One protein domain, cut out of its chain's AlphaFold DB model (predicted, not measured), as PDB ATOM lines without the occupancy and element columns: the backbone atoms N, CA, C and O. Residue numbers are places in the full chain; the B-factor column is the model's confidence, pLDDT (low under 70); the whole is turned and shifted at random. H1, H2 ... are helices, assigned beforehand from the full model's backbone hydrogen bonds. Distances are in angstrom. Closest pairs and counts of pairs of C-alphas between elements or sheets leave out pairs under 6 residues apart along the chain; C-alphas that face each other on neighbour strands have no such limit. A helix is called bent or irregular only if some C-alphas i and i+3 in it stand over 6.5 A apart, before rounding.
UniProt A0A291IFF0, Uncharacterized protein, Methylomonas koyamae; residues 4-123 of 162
ATOM      1  N   THR A   4      14.813  44.732  -0.614       78.12
ATOM      2  CA  THR A   4      15.669  44.683  -1.809       78.12
ATOM      3  C   THR A   4      16.980  43.920  -1.616       78.12
ATOM      4  O   THR A   4      17.379  43.177  -2.507       78.12
ATOM      5  N   TRP A   5      17.639  44.042  -0.461       75.69
ATOM      6  CA  TRP A   5      18.871  43.297  -0.173       75.69
ATOM      7  C   TRP A   5      18.599  41.805   0.020       75.69
ATOM      8  O   TRP A   5      19.378  40.975  -0.439       75.69
ATOM      9  N   ILE A   6      17.468  41.463   0.642       79.81
ATOM     10  CA  ILE A   6      17.052  40.070   0.845       79.81
ATOM     11  C   ILE A   6      16.747  39.412  -0.506       79.81
ATOM     12  O   ILE A   6      17.222  38.311  -0.766       79.81
ATOM     13  N   ILE A   7      16.026  40.107  -1.392       83.38
ATOM     14  CA  ILE A   7      15.709  39.614  -2.741       83.38
ATOM     15  C   ILE A   7      16.987  39.396  -3.563       83.38
ATOM     16  O   ILE A   7      17.116  38.378  -4.240       83.38
ATOM     17  N   LEU A   8      17.949  40.317  -3.480       81.38
ATOM     18  CA  LEU A   8      19.195  40.241  -4.244       81.38
ATOM     19  C   LEU A   8      20.099  39.097  -3.759       81.38
ATOM     20  O   LEU A   8      20.662  38.367  -4.574       81.38
ATOM     21  N   ILE A   9      20.176  38.881  -2.442       82.31
ATOM     22  CA  ILE A   9      20.882  37.734  -1.853       82.31
ATOM     23  C   ILE A   9      20.197  36.423  -2.257       82.31
ATOM     24  O   ILE A   9      20.871  35.496  -2.708       82.31
ATOM     25  N   LEU A  10      18.866  36.355  -2.167       83.81
ATOM     26  CA  LEU A  10      18.107  35.156  -2.518       83.81
ATOM     27  C   LEU A  10      18.295  34.792  -3.997       83.81
ATOM     28  O   LEU A  10      18.649  33.656  -4.298       83.81
ATOM     29  N   ALA A  11      18.158  35.760  -4.907       81.69
ATOM     30  CA  ALA A  11      18.358  35.554  -6.341       81.69
ATOM     31  C   ALA A  11      19.777  35.057  -6.668       81.69
ATOM     32  O   ALA A  11      19.941  34.138  -7.470       81.69
ATOM     33  N   ASN A  12      20.796  35.612  -6.005       87.06
ATOM     34  CA  ASN A  12      22.183  35.203  -6.214       87.06
ATOM     35  C   ASN A  12      22.449  33.773  -5.707       87.06
ATOM     36  O   ASN A  12      23.057  32.967  -6.409       87.06
ATOM     37  N   THR A  13      21.939  33.412  -4.524       81.44
ATOM     38  CA  THR A  13      22.068  32.035  -4.005       81.44
ATOM     39  C   THR A  13      21.355  31.013  -4.894       81.44
ATOM     40  O   THR A  13      21.895  29.934  -5.145       81.44
ATOM     41  N   LEU A  14      20.193  31.375  -5.447       85.38
ATOM     42  CA  LEU A  14      19.451  30.539  -6.387       85.38
ATOM     43  C   LEU A  14      20.241  30.328  -7.683       85.38
ATOM     44  O   LEU A  14      20.416  29.187  -8.107       85.38
ATOM     45  N   ALA A  15      20.791  31.399  -8.258       84.00
ATOM     46  CA  ALA A  15      21.617  31.325  -9.462       84.00
ATOM     47  C   ALA A  15      22.853  30.428  -9.271       84.00
ATOM     48  O   ALA A  15      23.105  29.544 -10.090       84.00
ATOM     49  N   VAL A  16      23.583  30.585  -8.162       86.06
ATOM     50  CA  VAL A  16      24.754  29.747  -7.851       86.06
ATOM     51  C   VAL A  16      24.351  28.283  -7.654       86.06
ATOM     52  O   VAL A  16      25.028  27.390  -8.165       86.06
ATOM     53  N   SER A  17      23.223  28.018  -6.984       80.94
ATOM     54  CA  SER A  17      22.719  26.652  -6.788       80.94
ATOM     55  C   SER A  17      22.349  25.967  -8.111       80.94
ATOM     56  O   SER A  17      22.685  24.800  -8.313       80.94
ATOM     57  N   LEU A  18      21.737  26.698  -9.048       86.06
ATOM     58  CA  LEU A  18      21.374  26.187 -10.370       86.06
ATOM     59  C   LEU A  18      22.605  25.889 -11.229       86.06
ATOM     60  O   LEU A  18      22.651  24.856 -11.893       86.06
ATOM     61  N   ILE A  19      23.626  26.749 -11.180       86.94
ATOM     62  CA  ILE A  19      24.897  26.521 -11.881       86.94
ATOM     63  C   ILE A  19      25.607  25.287 -11.307       86.94
ATOM     64  O   ILE A  19      26.072  24.434 -12.065       86.94
ATOM     65  N   ALA A  20      25.645  25.145  -9.980       84.50
ATOM     66  CA  ALA A  20      26.229  23.978  -9.324       84.50
ATOM     67  C   ALA A  20      25.484  22.680  -9.689       84.50
ATOM     68  O   ALA A  20      26.116  21.669 -10.001       84.50
ATOM     69  N   LEU A  21      24.148  22.714  -9.726       85.44
ATOM     70  CA  LEU A  21      23.319  21.579 -10.132       85.44
ATOM     71  C   LEU A  21      23.545  21.208 -11.606       85.44
ATOM     72  O   LEU A  21      23.692  20.030 -11.928       85.44
ATOM     73  N   ALA A  22      23.632  22.196 -12.499       83.94
ATOM     74  CA  ALA A  22      23.915  21.970 -13.915       83.94
ATOM     75  C   ALA A  22      25.296  21.323 -14.125       83.94
ATOM     76  O   ALA A  22      25.422  20.364 -14.891       83.94
ATOM     77  N   MET A  23      26.316  21.786 -13.398       86.31
ATOM     78  CA  MET A  23      27.659  21.194 -13.418       86.31
ATOM     79  C   MET A  23      27.654  19.750 -12.899       86.31
ATOM     80  O   MET A  23      28.271  18.877 -13.510       86.31
ATOM     81  N   LEU A  24      26.905  19.469 -11.826       84.31
ATOM     82  CA  LEU A  24      26.744  18.116 -11.284       84.31
ATOM     83  C   LEU A  24      26.078  17.167 -12.297       84.31
ATOM     84  O   LEU A  24      26.525  16.032 -12.481       84.31
ATOM     85  N   LEU A  25      25.029  17.627 -12.984       82.19
ATOM     86  CA  LEU A  25      24.334  16.850 -14.014       82.19
ATOM     87  C   LEU A  25      25.233  16.578 -15.228       82.19
ATOM     88  O   LEU A  25      25.258  15.452 -15.733       82.19
ATOM     89  N   LEU A  26      26.016  17.568 -15.663       79.69
ATOM     90  CA  LEU A  26      26.998  17.412 -16.741       79.69
ATOM     91  C   LEU A  26      28.104  16.413 -16.376       79.69
ATOM     92  O   LEU A  26      28.466  15.574 -17.204       79.69
ATOM     93  N   ALA A  27      28.618  16.472 -15.144       78.06
ATOM     94  CA  ALA A  27      29.625  15.537 -14.649       78.06
ATOM     95  C   ALA A  27      29.091  14.094 -14.637       78.06
ATOM     96  O   ALA A  27      29.698  13.211 -15.245       78.06
ATOM     97  N   ARG A  28      27.894  13.871 -14.077       75.81
ATOM     98  CA  ARG A  28      27.229  12.555 -14.102       75.81
ATOM     99  C   ARG A  28      26.958  12.048 -15.516       75.81
ATOM    100  O   ARG A  28      27.126  10.861 -15.789       75.81
ATOM    101  N   GLY A  29      26.563  12.933 -16.430       76.44
ATOM    102  CA  GLY A  29      26.361  12.584 -17.836       76.44
ATOM    103  C   GLY A  29      27.651  12.117 -18.514       76.44
ATOM    104  O   GLY A  29      27.630  11.157 -19.282       76.44
ATOM    105  N   ARG A  30      28.786  12.752 -18.204       77.88
ATOM    106  CA  ARG A  30      30.107  12.365 -18.724       77.88
ATOM    107  C   ARG A  30      30.592  11.033 -18.166       77.88
ATOM    108  O   ARG A  30      31.092  10.219 -18.936       77.88
ATOM    109  N   GLU A  31      30.424  10.795 -16.871       74.06
ATOM    110  CA  GLU A  31      30.767   9.510 -16.249       74.06
ATOM    111  C   GLU A  31      29.931   8.366 -16.823       74.06
ATOM    112  O   GLU A  31      30.470   7.309 -17.146       74.06
ATOM    113  N   LYS A  32      28.626   8.589 -17.024       70.81
ATOM    114  CA  LYS A  32      27.747   7.602 -17.656       70.81
ATOM    115  C   LYS A  32      28.192   7.287 -19.085       70.81
ATOM    116  O   LYS A  32      28.246   6.117 -19.444       70.81
ATOM    117  N   LYS A  33      28.562   8.308 -19.869       73.19
ATOM    118  CA  LYS A  33      29.101   8.122 -21.226       73.19
ATOM    119  C   LYS A  33      30.419   7.346 -21.229       73.19
ATOM    120  O   LYS A  33      30.581   6.468 -22.059       73.19
ATOM    121  N   ARG A  34      31.337   7.622 -20.295       72.44
ATOM    122  CA  ARG A  34      32.597   6.864 -20.174       72.44
ATOM    123  C   ARG A  34      32.347   5.388 -19.879       72.44
ATOM    124  O   ARG A  34      32.866   4.543 -20.591       72.44
ATOM    125  N   ARG A  35      31.476   5.090 -18.910       71.69
ATOM    126  CA  ARG A  35      31.095   3.705 -18.593       71.69
ATOM    127  C   ARG A  35      30.412   3.002 -19.768       71.69
ATOM    128  O   ARG A  35      30.601   1.810 -19.939       71.69
ATOM    129  N   GLN A  36      29.617   3.717 -20.567       69.75
ATOM    130  CA  GLN A  36      29.015   3.151 -21.780       69.75
ATOM    131  C   GLN A  36      30.075   2.770 -22.814       69.75
ATOM    132  O   GLN A  36      30.010   1.669 -23.336       69.75
ATOM    133  N   VAL A  37      31.066   3.635 -23.047       76.19
ATOM    134  CA  VAL A  37      32.172   3.341 -23.970       76.19
ATOM    135  C   VAL A  37      32.998   2.149 -23.485       76.19
ATOM    136  O   VAL A  37      33.292   1.265 -24.274       76.19
ATOM    137  N   GLU A  38      33.306   2.074 -22.186       73.25
ATOM    138  CA  GLU A  38      34.008   0.917 -21.603       73.25
ATOM    139  C   GLU A  38      33.210  -0.387 -21.786       73.25
ATOM    140  O   GLU A  38      33.777  -1.426 -22.109       73.25
ATOM    141  N   ILE A  39      31.881  -0.346 -21.622       70.06
ATOM    142  CA  ILE A  39      31.013  -1.509 -21.863       70.06
ATOM    143  C   ILE A  39      30.983  -1.879 -23.351       70.06
ATOM    144  O   ILE A  39      31.020  -3.063 -23.676       70.06
ATOM    145  N   GLU A  40      30.911  -0.899 -24.252       71.75
ATOM    146  CA  GLU A  40      30.944  -1.133 -25.701       71.75
ATOM    147  C   GLU A  40      32.278  -1.741 -26.146       71.75
ATOM    148  O   GLU A  40      32.281  -2.657 -26.965       71.75
ATOM    149  N   GLU A  41      33.392  -1.291 -25.572       74.81
ATOM    150  CA  GLU A  41      34.726  -1.834 -25.833       74.81
ATOM    151  C   GLU A  41      34.840  -3.291 -25.367       74.81
ATOM    152  O   GLU A  41      35.242  -4.156 -26.144       74.81
ATOM    153  N   LEU A  42      34.385  -3.593 -24.146       73.56
ATOM    154  CA  LEU A  42      34.332  -4.969 -23.641       73.56
ATOM    155  C   LEU A  42      33.419  -5.857 -24.496       73.56
ATOM    156  O   LEU A  42      33.732  -7.019 -24.752       73.56
ATOM    157  N   LEU A  43      32.291  -5.321 -24.961       70.88
ATOM    158  CA  LEU A  43      31.359  -6.055 -25.814       70.88
ATOM    159  C   LEU A  43      31.960  -6.326 -27.197       70.88
ATOM    160  O   LEU A  43      31.771  -7.415 -27.738       70.88
ATOM    161  N   ALA A  44      32.714  -5.374 -27.749       70.81
ATOM    162  CA  ALA A  44      33.450  -5.556 -28.993       70.81
ATOM    163  C   ALA A  44      34.554  -6.614 -28.849       70.81
ATOM    164  O   ALA A  44      34.672  -7.481 -29.714       70.81
ATOM    165  N   GLU A  45      35.304  -6.604 -27.744       75.31
ATOM    166  CA  GLU A  45      36.330  -7.617 -27.474       75.31
ATOM    167  C   GLU A  45      35.723  -9.023 -27.349       75.31
ATOM    168  O   GLU A  45      36.219  -9.978 -27.950       75.31
ATOM    169  N   ILE A  46      34.625  -9.163 -26.600       72.62
ATOM    170  CA  ILE A  46      33.922 -10.445 -26.454       72.62
ATOM    171  C   ILE A  46      33.410 -10.928 -27.810       72.62
ATOM    172  O   ILE A  46      33.529 -12.113 -28.119       72.62
ATOM    173  N   LYS A  47      32.872 -10.019 -28.631       73.50
ATOM    174  CA  LYS A  47      32.378 -10.355 -29.964       73.50
ATOM    175  C   LYS A  47      33.494 -10.890 -30.865       73.50
ATOM    176  O   LYS A  47      33.310 -11.943 -31.463       73.50
ATOM    177  N   ASP A  48      34.646 -10.223 -30.907       73.00
ATOM    178  CA  ASP A  48      35.803 -10.657 -31.704       73.00
ATOM    179  C   ASP A  48      36.330 -12.025 -31.230       73.00
ATOM    180  O   ASP A  48      36.593 -12.924 -32.029       73.00
ATOM    181  N   ARG A  49      36.396 -12.260 -29.911       72.56
ATOM    182  CA  ARG A  49      36.758 -13.586 -29.373       72.56
ATOM    183  C   ARG A  49      35.752 -14.672 -29.753       72.56
ATOM    184  O   ARG A  49      36.164 -15.795 -30.041       72.56
ATOM    185  N   GLN A  50      34.458 -14.356 -29.739       70.31
ATOM    186  CA  GLN A  50      33.410 -15.295 -30.127       70.31
ATOM    187  C   GLN A  50      33.444 -15.609 -31.625       70.31
ATOM    188  O   GLN A  50      33.336 -16.778 -31.974       70.31
ATOM    189  N   GLU A  51      33.658 -14.619 -32.495       73.94
ATOM    190  CA  GLU A  51      33.812 -14.837 -33.942       73.94
ATOM    191  C   GLU A  51      35.004 -15.762 -34.231       73.94
ATOM    192  O   GLU A  51      34.840 -16.802 -34.865       73.94
ATOM    193  N   ARG A  52      36.175 -15.492 -33.638       73.00
ATOM    194  CA  ARG A  52      37.361 -16.356 -33.804       73.00
ATOM    195  C   ARG A  52      37.154 -17.783 -33.293       73.00
ATOM    196  O   ARG A  52      37.752 -18.717 -33.827       73.00
ATOM    197  N   ARG A  53      36.365 -17.968 -32.229       73.25
ATOM    198  CA  ARG A  53      36.007 -19.305 -31.726       73.25
ATOM    199  C   ARG A  53      34.998 -19.999 -32.637       73.25
ATOM    200  O   ARG A  53      35.160 -21.191 -32.868       73.25
ATOM    201  N   GLY A  54      34.030 -19.269 -33.189       72.50
ATOM    202  CA  GLY A  54      33.108 -19.770 -34.209       72.50
ATOM    203  C   GLY A  54      33.850 -20.289 -35.440       72.50
ATOM    204  O   GLY A  54      33.626 -21.425 -35.850       72.50
ATOM    205  N   ASP A  55      34.820 -19.522 -35.940       76.69
ATOM    206  CA  ASP A  55      35.658 -19.924 -37.075       76.69
ATOM    207  C   ASP A  55      36.440 -21.210 -36.774       76.69
ATOM    208  O   ASP A  55      36.470 -22.138 -37.583       76.69
ATOM    209  N   ARG A  56      37.042 -21.312 -35.578       77.44
ATOM    210  CA  ARG A  56      37.751 -22.528 -35.135       77.44
ATOM    211  C   ARG A  56      36.819 -23.726 -34.993       77.44
ATOM    212  O   ARG A  56      37.203 -24.833 -35.363       77.44
ATOM    213  N   LEU A  57      35.622 -23.516 -34.451       76.00
ATOM    214  CA  LEU A  57      34.609 -24.553 -34.288       76.00
ATOM    215  C   LEU A  57      34.176 -25.081 -35.659       76.00
ATOM    216  O   LEU A  57      34.175 -26.290 -35.874       76.00
ATOM    217  N   GLN A  58      33.887 -24.189 -36.606       74.62
ATOM    218  CA  GLN A  58      33.544 -24.560 -37.976       74.62
ATOM    219  C   GLN A  58      34.676 -25.354 -38.637       74.62
ATOM    220  O   GLN A  58      34.426 -26.413 -39.215       74.62
ATOM    221  N   LEU A  59      35.921 -24.893 -38.499       78.50
ATOM    222  CA  LEU A  59      37.093 -25.584 -39.035       78.50
ATOM    223  C   LEU A  59      37.244 -26.985 -38.421       78.50
ATOM    224  O   LEU A  59      37.470 -27.955 -39.137       78.50
ATOM    225  N   ALA A  60      37.018 -27.121 -37.111       73.50
ATOM    226  CA  ALA A  60      37.028 -28.411 -36.429       73.50
ATOM    227  C   ALA A  60      35.893 -29.338 -36.904       73.50
ATOM    228  O   ALA A  60      36.125 -30.535 -37.080       73.50
ATOM    229  N   LEU A  61      34.686 -28.820 -37.156       73.44
ATOM    230  CA  LEU A  61      33.573 -29.611 -37.698       73.44
ATOM    231  C   LEU A  61      33.869 -30.129 -39.113       73.44
ATOM    232  O   LEU A  61      33.536 -31.275 -39.427       73.44
ATOM    233  N   ILE A  62      34.523 -29.319 -39.945       76.06
ATOM    234  CA  ILE A  62      34.907 -29.694 -41.311       76.06
ATOM    235  C   ILE A  62      36.065 -30.702 -41.285       76.06
ATOM    236  O   ILE A  62      35.971 -31.775 -41.882       76.06
ATOM    237  N   GLU A  63      37.149 -30.393 -40.572       77.06
ATOM    238  CA  GLU A  63      38.385 -31.182 -40.615       77.06
ATOM    239  C   GLU A  63      38.314 -32.459 -39.771       77.06
ATOM    240  O   GLU A  63      38.691 -33.533 -40.251       77.06
ATOM    241  N   LYS A  64      37.831 -32.373 -38.523       74.25
ATOM    242  CA  LYS A  64      37.804 -33.522 -37.597       74.25
ATOM    243  C   LYS A  64      36.568 -34.394 -37.798       74.25
ATOM    244  O   LYS A  64      36.678 -35.617 -37.759       74.25
ATOM    245  N   TYR A  65      35.408 -33.782 -38.027       67.56
ATOM    246  CA  TYR A  65      34.124 -34.494 -38.055       67.56
ATOM    247  C   TYR A  65      33.536 -34.675 -39.459       67.56
ATOM    248  O   TYR A  65      32.496 -35.319 -39.602       67.56
ATOM    249  N   ARG A  66      34.221 -34.180 -40.504       73.75
ATOM    250  CA  ARG A  66      33.841 -34.334 -41.919       73.75
ATOM    251  C   ARG A  66      32.417 -33.875 -42.235       73.75
ATOM    252  O   ARG A  66      31.766 -34.431 -43.121       73.75
ATOM    253  N   PHE A  67      31.935 -32.853 -41.535       68.31
ATOM    254  CA  PHE A  67      30.711 -32.175 -41.944       68.31
ATOM    255  C   PHE A  67      30.938 -31.469 -43.288       68.31
ATOM    256  O   PHE A  67      32.014 -30.933 -43.549       68.31
ATOM    257  N   GLY A  68      29.916 -31.466 -44.150       74.50
ATOM    258  CA  GLY A  68      29.914 -30.609 -45.337       74.50
ATOM    259  C   GLY A  68      29.950 -29.137 -44.926       74.50
ATOM    260  O   GLY A  68      29.413 -28.784 -43.881       74.50
ATOM    261  N   GLU A  69      30.564 -28.278 -45.736       73.69
ATOM    262  CA  GLU A  69      30.847 -26.872 -45.397       73.69
ATOM    263  C   GLU A  69      29.587 -26.089 -44.960       73.69
ATOM    264  O   GLU A  69      29.608 -25.387 -43.951       73.69
ATOM    265  N   GLU A  70      28.451 -26.313 -45.632       74.25
ATOM    266  CA  GLU A  70      27.145 -25.724 -45.280       74.25
ATOM    267  C   GLU A  70      26.557 -26.282 -43.966       74.25
ATOM    268  O   GLU A  70      25.969 -25.552 -43.161       74.25
ATOM    269  N   ALA A  71      26.739 -27.580 -43.707       70.88
ATOM    270  CA  ALA A  71      26.280 -28.221 -42.475       70.88
ATOM    271  C   ALA A  71      27.154 -27.812 -41.279       70.88
ATOM    272  O   ALA A  71      26.647 -27.577 -40.189       70.88
ATOM    273  N   ALA A  72      28.462 -27.664 -41.488       71.12
ATOM    274  CA  ALA A  72      29.386 -27.189 -40.469       71.12
ATOM    275  C   ALA A  72      29.085 -25.742 -40.067       71.12
ATOM    276  O   ALA A  72      29.092 -25.437 -38.879       71.12
ATOM    277  N   HIS A  73      28.777 -24.871 -41.034       76.00
ATOM    278  CA  HIS A  73      28.435 -23.478 -40.747       76.00
ATOM    279  C   HIS A  73      27.120 -23.365 -39.962       76.00
ATOM    280  O   HIS A  73      27.073 -22.725 -38.916       76.00
ATOM    281  N   SER A  74      26.075 -24.078 -40.396       73.62
ATOM    282  CA  SER A  74      24.778 -24.071 -39.702       73.62
ATOM    283  C   SER A  74      24.841 -24.674 -38.297       73.62
ATOM    284  O   SER A  74      24.244 -24.132 -37.367       73.62
ATOM    285  N   VAL A  75      25.586 -25.767 -38.103       73.88
ATOM    286  CA  VAL A  75      25.771 -26.362 -36.774       73.88
ATOM    287  C   VAL A  75      26.623 -25.454 -35.887       73.88
ATOM    288  O   VAL A  75      26.294 -25.304 -34.713       73.88
ATOM    289  N   ALA A  76      27.666 -24.811 -36.423       74.19
ATOM    290  CA  ALA A  76      28.487 -23.868 -35.666       74.19
ATOM    291  C   ALA A  76      27.671 -22.660 -35.173       74.19
ATOM    292  O   ALA A  76      27.750 -22.320 -33.992       74.19
ATOM    293  N   ASP A  77      26.823 -22.078 -36.027       76.56
ATOM    294  CA  ASP A  77      25.925 -20.978 -35.650       76.56
ATOM    295  C   ASP A  77      24.949 -21.387 -34.541       76.56
ATOM    296  O   ASP A  77      24.730 -20.653 -33.571       76.56
ATOM    297  N   VAL A  78      24.376 -22.587 -34.660       75.94
ATOM    298  CA  VAL A  78      23.454 -23.131 -33.660       75.94
ATOM    299  C   VAL A  78      24.167 -23.389 -32.329       75.94
ATOM    300  O   VAL A  78      23.627 -23.054 -31.272       75.94
ATOM    301  N   LEU A  79      25.393 -23.917 -32.359       74.81
ATOM    302  CA  LEU A  79      26.191 -24.142 -31.154       74.81
ATOM    303  C   LEU A  79      26.581 -22.827 -30.474       74.81
ATOM    304  O   LEU A  79      26.457 -22.708 -29.255       74.81
ATOM    305  N   MET A  80      26.977 -21.814 -31.249       76.44
ATOM    306  CA  MET A  80      27.263 -20.479 -30.718       76.44
ATOM    307  C   MET A  80      26.028 -19.830 -30.083       76.44
ATOM    308  O   MET A  80      26.137 -19.121 -29.077       76.44
ATOM    309  N   LEU A  81      24.838 -20.050 -30.650       76.56
ATOM    310  CA  LEU A  81      23.589 -19.563 -30.068       76.56
ATOM    311  C   LEU A  81      23.278 -20.269 -28.740       76.56
ATOM    312  O   LEU A  81      22.936 -19.605 -27.758       76.56
ATOM    313  N   ALA A  82      23.445 -21.593 -28.696       71.62
ATOM    314  CA  ALA A  82      23.272 -22.392 -27.487       71.62
ATOM    315  C   ALA A  82      24.227 -21.936 -26.371       71.62
ATOM    316  O   ALA A  82      23.807 -21.747 -25.229       71.62
ATOM    317  N   GLU A  83      25.491 -21.674 -26.710       74.44
ATOM    318  CA  GLU A  83      26.502 -21.172 -25.777       74.44
ATOM    319  C   GLU A  83      26.110 -19.811 -25.183       74.44
ATOM    320  O   GLU A  83      26.180 -19.614 -23.968       74.44
ATOM    321  N   LYS A  84      25.637 -18.868 -26.009       75.94
ATOM    322  CA  LYS A  84      25.156 -17.559 -25.528       75.94
ATOM    323  C   LYS A  84      23.996 -17.708 -24.549       75.94
ATOM    324  O   LYS A  84      23.964 -17.030 -23.520       75.94
ATOM    325  N   GLN A  85      23.050 -18.588 -24.860       73.19
ATOM    326  CA  GLN A  85      21.898 -18.837 -24.002       73.19
ATOM    327  C   GLN A  85      22.308 -19.492 -22.681       73.19
ATOM    328  O   GLN A  85      21.803 -19.116 -21.622       73.19
ATOM    329  N   PHE A  86      23.280 -20.401 -22.725       72.44
ATOM    330  CA  PHE A  86      23.887 -20.970 -21.531       72.44
ATOM    331  C   PHE A  86      24.571 -19.904 -20.669       72.44
ATOM    332  O   PHE A  86      24.285 -19.820 -19.479       72.44
ATOM    333  N   LEU A  87      25.429 -19.060 -21.250       73.25
ATOM    334  CA  LEU A  87      26.120 -17.985 -20.528       73.25
ATOM    335  C   LEU A  87      25.129 -17.048 -19.834       73.25
ATOM    336  O   LEU A  87      25.349 -16.657 -18.688       73.25
ATOM    337  N   TYR A  88      24.019 -16.727 -20.499       72.69
ATOM    338  CA  TYR A  88      22.963 -15.913 -19.907       72.69
ATOM    339  C   TYR A  88      22.342 -16.595 -18.678       72.69
ATOM    340  O   TYR A  88      22.298 -16.001 -17.599       72.69
ATOM    341  N   GLN A  89      21.936 -17.863 -18.808       69.88
ATOM    342  CA  GLN A  89      21.368 -18.636 -17.698       69.88
ATOM    343  C   GLN A  89      22.371 -18.849 -16.557       69.88
ATOM    344  O   GLN A  89      22.008 -18.811 -15.384       69.88
ATOM    345  N   PHE A  90      23.646 -19.037 -16.887       69.69
ATOM    346  CA  PHE A  90      24.725 -19.199 -15.923       69.69
ATOM    347  C   PHE A  90      24.928 -17.936 -15.086       69.69
ATOM    348  O   PHE A  90      24.990 -17.995 -13.855       69.69
ATOM    349  N   VAL A  91      24.983 -16.776 -15.742       71.94
ATOM    350  CA  VAL A  91      25.087 -15.479 -15.066       71.94
ATOM    351  C   VAL A  91      23.862 -15.235 -14.184       71.94
ATOM    352  O   VAL A  91      24.010 -14.790 -13.045       71.94
ATOM    353  N   GLU A  92      22.667 -15.586 -14.656       73.81
ATOM    354  CA  GLU A  92      21.428 -15.491 -13.883       73.81
ATOM    355  C   GLU A  92      21.455 -16.379 -12.625       73.81
ATOM    356  O   GLU A  92      21.100 -15.927 -11.534       73.81
ATOM    357  N   GLN A  93      21.976 -17.604 -12.726       70.25
ATOM    358  CA  GLN A  93      22.161 -18.501 -11.580       70.25
ATOM    359  C   GLN A  93      23.208 -17.986 -10.582       70.25
ATOM    360  O   GLN A  93      22.996 -18.084  -9.368       70.25
ATOM    361  N   LEU A  94      24.307 -17.396 -11.068       70.69
ATOM    362  CA  LEU A  94      25.334 -16.773 -10.227       70.69
ATOM    363  C   LEU A  94      24.786 -15.562  -9.463       70.69
ATOM    364  O   LEU A  94      25.010 -15.439  -8.256       70.69
ATOM    365  N   LEU A  95      24.023 -14.699 -10.139       71.56
ATOM    366  CA  LEU A  95      23.306 -13.577  -9.520       71.56
ATOM    367  C   LEU A  95      22.277 -14.071  -8.494       71.56
ATOM    368  O   LEU A  95      22.147 -13.489  -7.416       71.56
ATOM    369  N   GLY A  96      21.595 -15.178  -8.800       72.00
ATOM    370  CA  GLY A  96      20.629 -15.842  -7.927       72.00
ATOM    371  C   GLY A  96      21.234 -16.647  -6.768       72.00
ATOM    372  O   GLY A  96      20.469 -17.189  -5.970       72.00
ATOM    373  N   ARG A  97      22.572 -16.738  -6.650       64.81
ATOM    374  CA  ARG A  97      23.297 -17.576  -5.665       64.81
ATOM    375  C   ARG A  97      22.826 -19.035  -5.629       64.81
ATOM    376  O   ARG A  97      22.822 -19.667  -4.570       64.81
ATOM    377  N   GLN A  98      22.412 -19.575  -6.768       64.06
ATOM    378  CA  GLN A  98      21.963 -20.960  -6.839       64.06
ATOM    379  C   GLN A  98      23.151 -21.931  -6.932       64.06
ATOM    380  O   GLN A  98      24.214 -21.569  -7.442       64.06
ATOM    381  N   PRO A  99      23.013 -23.161  -6.408       64.31
ATOM    382  CA  PRO A  99      24.094 -24.136  -6.422       64.31
ATOM    383  C   PRO A  99      24.452 -24.562  -7.855       64.31
ATOM    384  O   PRO A  99      23.619 -25.063  -8.603       64.31
ATOM    385  N   LEU A 100      25.738 -24.438  -8.193       65.06
ATOM    386  CA  LEU A 100      26.326 -24.743  -9.508       65.06
ATOM    387  C   LEU A 100      26.348 -26.242  -9.866       65.06
ATOM    388  O   LEU A 100      26.717 -26.605 -10.979       65.06
ATOM    389  N   ALA A 101      25.955 -27.121  -8.940       63.78
ATOM    390  CA  ALA A 101      26.092 -28.575  -9.069       63.78
ATOM    391  C   ALA A 101      25.290 -29.187 -10.239       63.78
ATOM    392  O   ALA A 101      25.608 -30.287 -10.680       63.78
ATOM    393  N   GLY A 102      24.279 -28.483 -10.764       63.25
ATOM    394  CA  GLY A 102      23.505 -28.908 -11.939       63.25
ATOM    395  C   GLY A 102      23.923 -28.254 -13.259       63.25
ATOM    396  O   GLY A 102      23.431 -28.651 -14.310       63.25
ATOM    397  N   CYS A 103      24.820 -27.265 -13.229       65.06
ATOM    398  CA  CYS A 103      25.099 -26.395 -14.372       65.06
ATOM    399  C   CYS A 103      25.697 -27.146 -15.568       65.06
ATOM    400  O   CYS A 103      25.263 -26.948 -16.697       65.06
ATOM    401  N   TYR A 104      26.674 -28.021 -15.320       62.31
ATOM    402  CA  TYR A 104      27.320 -28.797 -16.382       62.31
ATOM    403  C   TYR A 104      26.341 -29.761 -17.063       62.31
ATOM    404  O   TYR A 104      26.337 -29.894 -18.278       62.31
ATOM    405  N   ARG A 105      25.449 -30.385 -16.287       68.00
ATOM    406  CA  ARG A 105      24.425 -31.273 -16.843       68.00
ATOM    407  C   ARG A 105      23.418 -30.500 -17.694       68.00
ATOM    408  O   ARG A 105      23.111 -30.921 -18.798       68.00
ATOM    409  N   ASN A 106      22.999 -29.329 -17.216       67.62
ATOM    410  CA  ASN A 106      22.108 -28.441 -17.958       67.62
ATOM    411  C   ASN A 106      22.750 -27.933 -19.261       67.62
ATOM    412  O   ASN A 106      22.060 -27.778 -20.262       67.62
ATOM    413  N   LEU A 107      24.067 -27.693 -19.258       63.69
ATOM    414  CA  LEU A 107      24.838 -27.363 -20.458       63.69
ATOM    415  C   LEU A 107      24.783 -28.508 -21.470       63.69
ATOM    416  O   LEU A 107      24.443 -28.271 -22.624       63.69
ATOM    417  N   CYS A 108      25.089 -29.735 -21.040       66.56
ATOM    418  CA  CYS A 108      25.031 -30.909 -21.908       66.56
ATOM    419  C   CYS A 108      23.627 -31.113 -22.486       66.56
ATOM    420  O   CYS A 108      23.496 -31.239 -23.697       66.56
ATOM    421  N   ASP A 109      22.584 -31.042 -21.655       73.19
ATOM    422  CA  ASP A 109      21.194 -31.204 -22.098       73.19
ATOM    423  C   ASP A 109      20.787 -30.106 -23.108       73.19
ATOM    424  O   ASP A 109      20.094 -30.374 -24.094       73.19
ATOM    425  N   LEU A 110      21.250 -28.864 -22.903       72.38
ATOM    426  CA  LEU A 110      21.006 -27.754 -23.824       72.38
ATOM    427  C   LEU A 110      21.733 -27.976 -25.157       72.38
ATOM    428  O   LEU A 110      21.096 -27.910 -26.208       72.38
ATOM    429  N   LEU A 111      23.037 -28.270 -25.131       66.19
ATOM    430  CA  LEU A 111      23.809 -28.548 -26.344       66.19
ATOM    431  C   LEU A 111      23.248 -29.745 -27.113       66.19
ATOM    432  O   LEU A 111      23.109 -29.648 -28.328       66.19
ATOM    433  N   ASP A 112      22.849 -30.816 -26.429       73.56
ATOM    434  CA  ASP A 112      22.224 -31.979 -27.060       73.56
ATOM    435  C   ASP A 112      20.901 -31.610 -27.737       73.56
ATOM    436  O   ASP A 112      20.620 -32.080 -28.840       73.56
ATOM    437  N   SER A 113      20.085 -30.737 -27.137       74.12
ATOM    438  CA  SER A 113      18.837 -30.281 -27.764       74.12
ATOM    439  C   SER A 113      19.084 -29.503 -29.064       74.12
ATOM    440  O   SER A 113      18.384 -29.706 -30.060       74.12
ATOM    441  N   TYR A 114      20.121 -28.664 -29.083       68.75
ATOM    442  CA  TYR A 114      20.494 -27.858 -30.240       68.75
ATOM    443  C   TYR A 114      21.195 -28.684 -31.319       68.75
ATOM    444  O   TYR A 114      20.887 -28.517 -32.497       68.75
ATOM    445  N   LEU A 115      22.070 -29.617 -30.937       69.81
ATOM    446  CA  LEU A 115      22.724 -30.549 -31.855       69.81
ATOM    447  C   LEU A 115      21.707 -31.477 -32.514       69.81
ATOM    448  O   LEU A 115      21.718 -31.611 -33.732       69.81
ATOM    449  N   ASN A 116      20.780 -32.055 -31.747       73.44
ATOM    450  CA  ASN A 116      19.720 -32.890 -32.309       73.44
ATOM    451  C   ASN A 116      18.795 -32.088 -33.237       73.44
ATOM    452  O   ASN A 116      18.405 -32.588 -34.291       73.44
ATOM    453  N   GLY A 117      18.484 -30.834 -32.893       68.81
ATOM    454  CA  GLY A 117      17.706 -29.938 -33.752       68.81
ATOM    455  C   GLY A 117      18.429 -29.560 -35.050       68.81
ATOM    456  O   GLY A 117      17.837 -29.627 -36.126       68.81
ATOM    457  N   ALA A 118      19.714 -29.207 -34.968       62.94
ATOM    458  CA  ALA A 118      20.534 -28.848 -36.124       62.94
ATOM    459  C   ALA A 118      20.794 -30.050 -37.039       62.94
ATOM    460  O   ALA A 118      20.694 -29.932 -38.259       62.94
ATOM    461  N   LEU A 119      21.052 -31.227 -36.464       60.91
ATOM    462  CA  LEU A 119      21.244 -32.464 -37.218       60.91
ATOM    463  C   LEU A 119      19.949 -32.898 -37.918       60.91
ATOM    464  O   LEU A 119      19.984 -33.286 -39.084       60.91
ATOM    465  N   ALA A 120      18.798 -32.771 -37.249       62.22
ATOM    466  CA  ALA A 120      17.492 -33.039 -37.851       62.22
ATOM    467  C   ALA A 120      17.144 -32.058 -38.988       62.22
ATOM    468  O   ALA A 120      16.464 -32.438 -39.940       62.22
ATOM    469  N   ALA A 121      17.619 -30.811 -38.914       59.66
ATOM    470  CA  ALA A 121      17.458 -29.821 -39.979       59.66
ATOM    471  C   ALA A 121      18.422 -30.057 -41.160       59.66
ATOM    472  O   ALA A 121      18.037 -29.857 -42.310       59.66
ATOM    473  N   ALA A 122      19.651 -30.513 -40.890       54.38
ATOM    474  CA  ALA A 122      20.662 -30.812 -41.905       54.38
ATOM    475  C   ALA A 122      20.423 -32.153 -42.625       54.38
ATOM    476  O   ALA A 122      20.838 -32.327 -43.772       54.38
ATOM    477  N   HIS A 123      19.748 -33.105 -41.977       48.44
ATOM    478  CA  HIS A 123      19.304 -34.374 -42.553       48.44
ATOM    479  C   HIS A 123      17.795 -34.538 -42.341       48.44
ATOM    480  O   HIS A 123      17.374 -35.244 -41.419       48.44
TER     481      HIS A 123
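This is residues 4 to 123 of the 162 residues of an uncharacterized protein of Methylomonas koyamae (UniProt A0A291IFF0). One very long helix, H1, sticks out as an arm with its residues 4 to 49, and its other end joins a small head in which H2 and H3 lie side by side as a helical hairpin. The chain folds back after H1 into H2, and again after H2 into H3. The printed part has 120 residues with three named helices, H1, H2 and H3 in that order, and no named strand; the class is all helix. The whole is extended, with a radius of gyration of the C-alphas of 26.6 A and spans of 90 by 34 by 20 A.

H1, residues 4 to 63, touches H2, residues 69 to 95, with residues 54 to 62 alone, and H2 touches H1 with residues 69 to 80 alone. The closest C-alphas, of Gln 58 and Ala 72, are 5.5 A apart. This hairpin has a steep tilt of 43 degrees, opposite ways. H2 and H3, residues 100 to 122, also form a hairpin and touch, at a shallow tilt of 24 degrees, opposite ways; their closest C-alphas, of Val 75 and Ala 118, are 5.8 A apart. H1 and H3 are apart. In H1 and H2 every O i to N i+4 pair is within hydrogen-bond range; in H3 17 of 19 are.

H1 runs 88.2 A from C-alpha 4 at (15.669, 44.683, -1.809). H2 is 39.0 A long. H3 is 33.4 A long, ending with C-alpha 122 at (20.662, -30.812, -41.905), and is irregular: C-alphas 101 and 104 are 7.4 A apart.

The C-alphas of Thr 4 and Arg 66, the two farthest apart, are 90.5 A apart. The printed part has no cut, and both links are tight. Confidence is low, with pLDDT under 70, in 27 residues, among them 97 to 108 and 117 to 123.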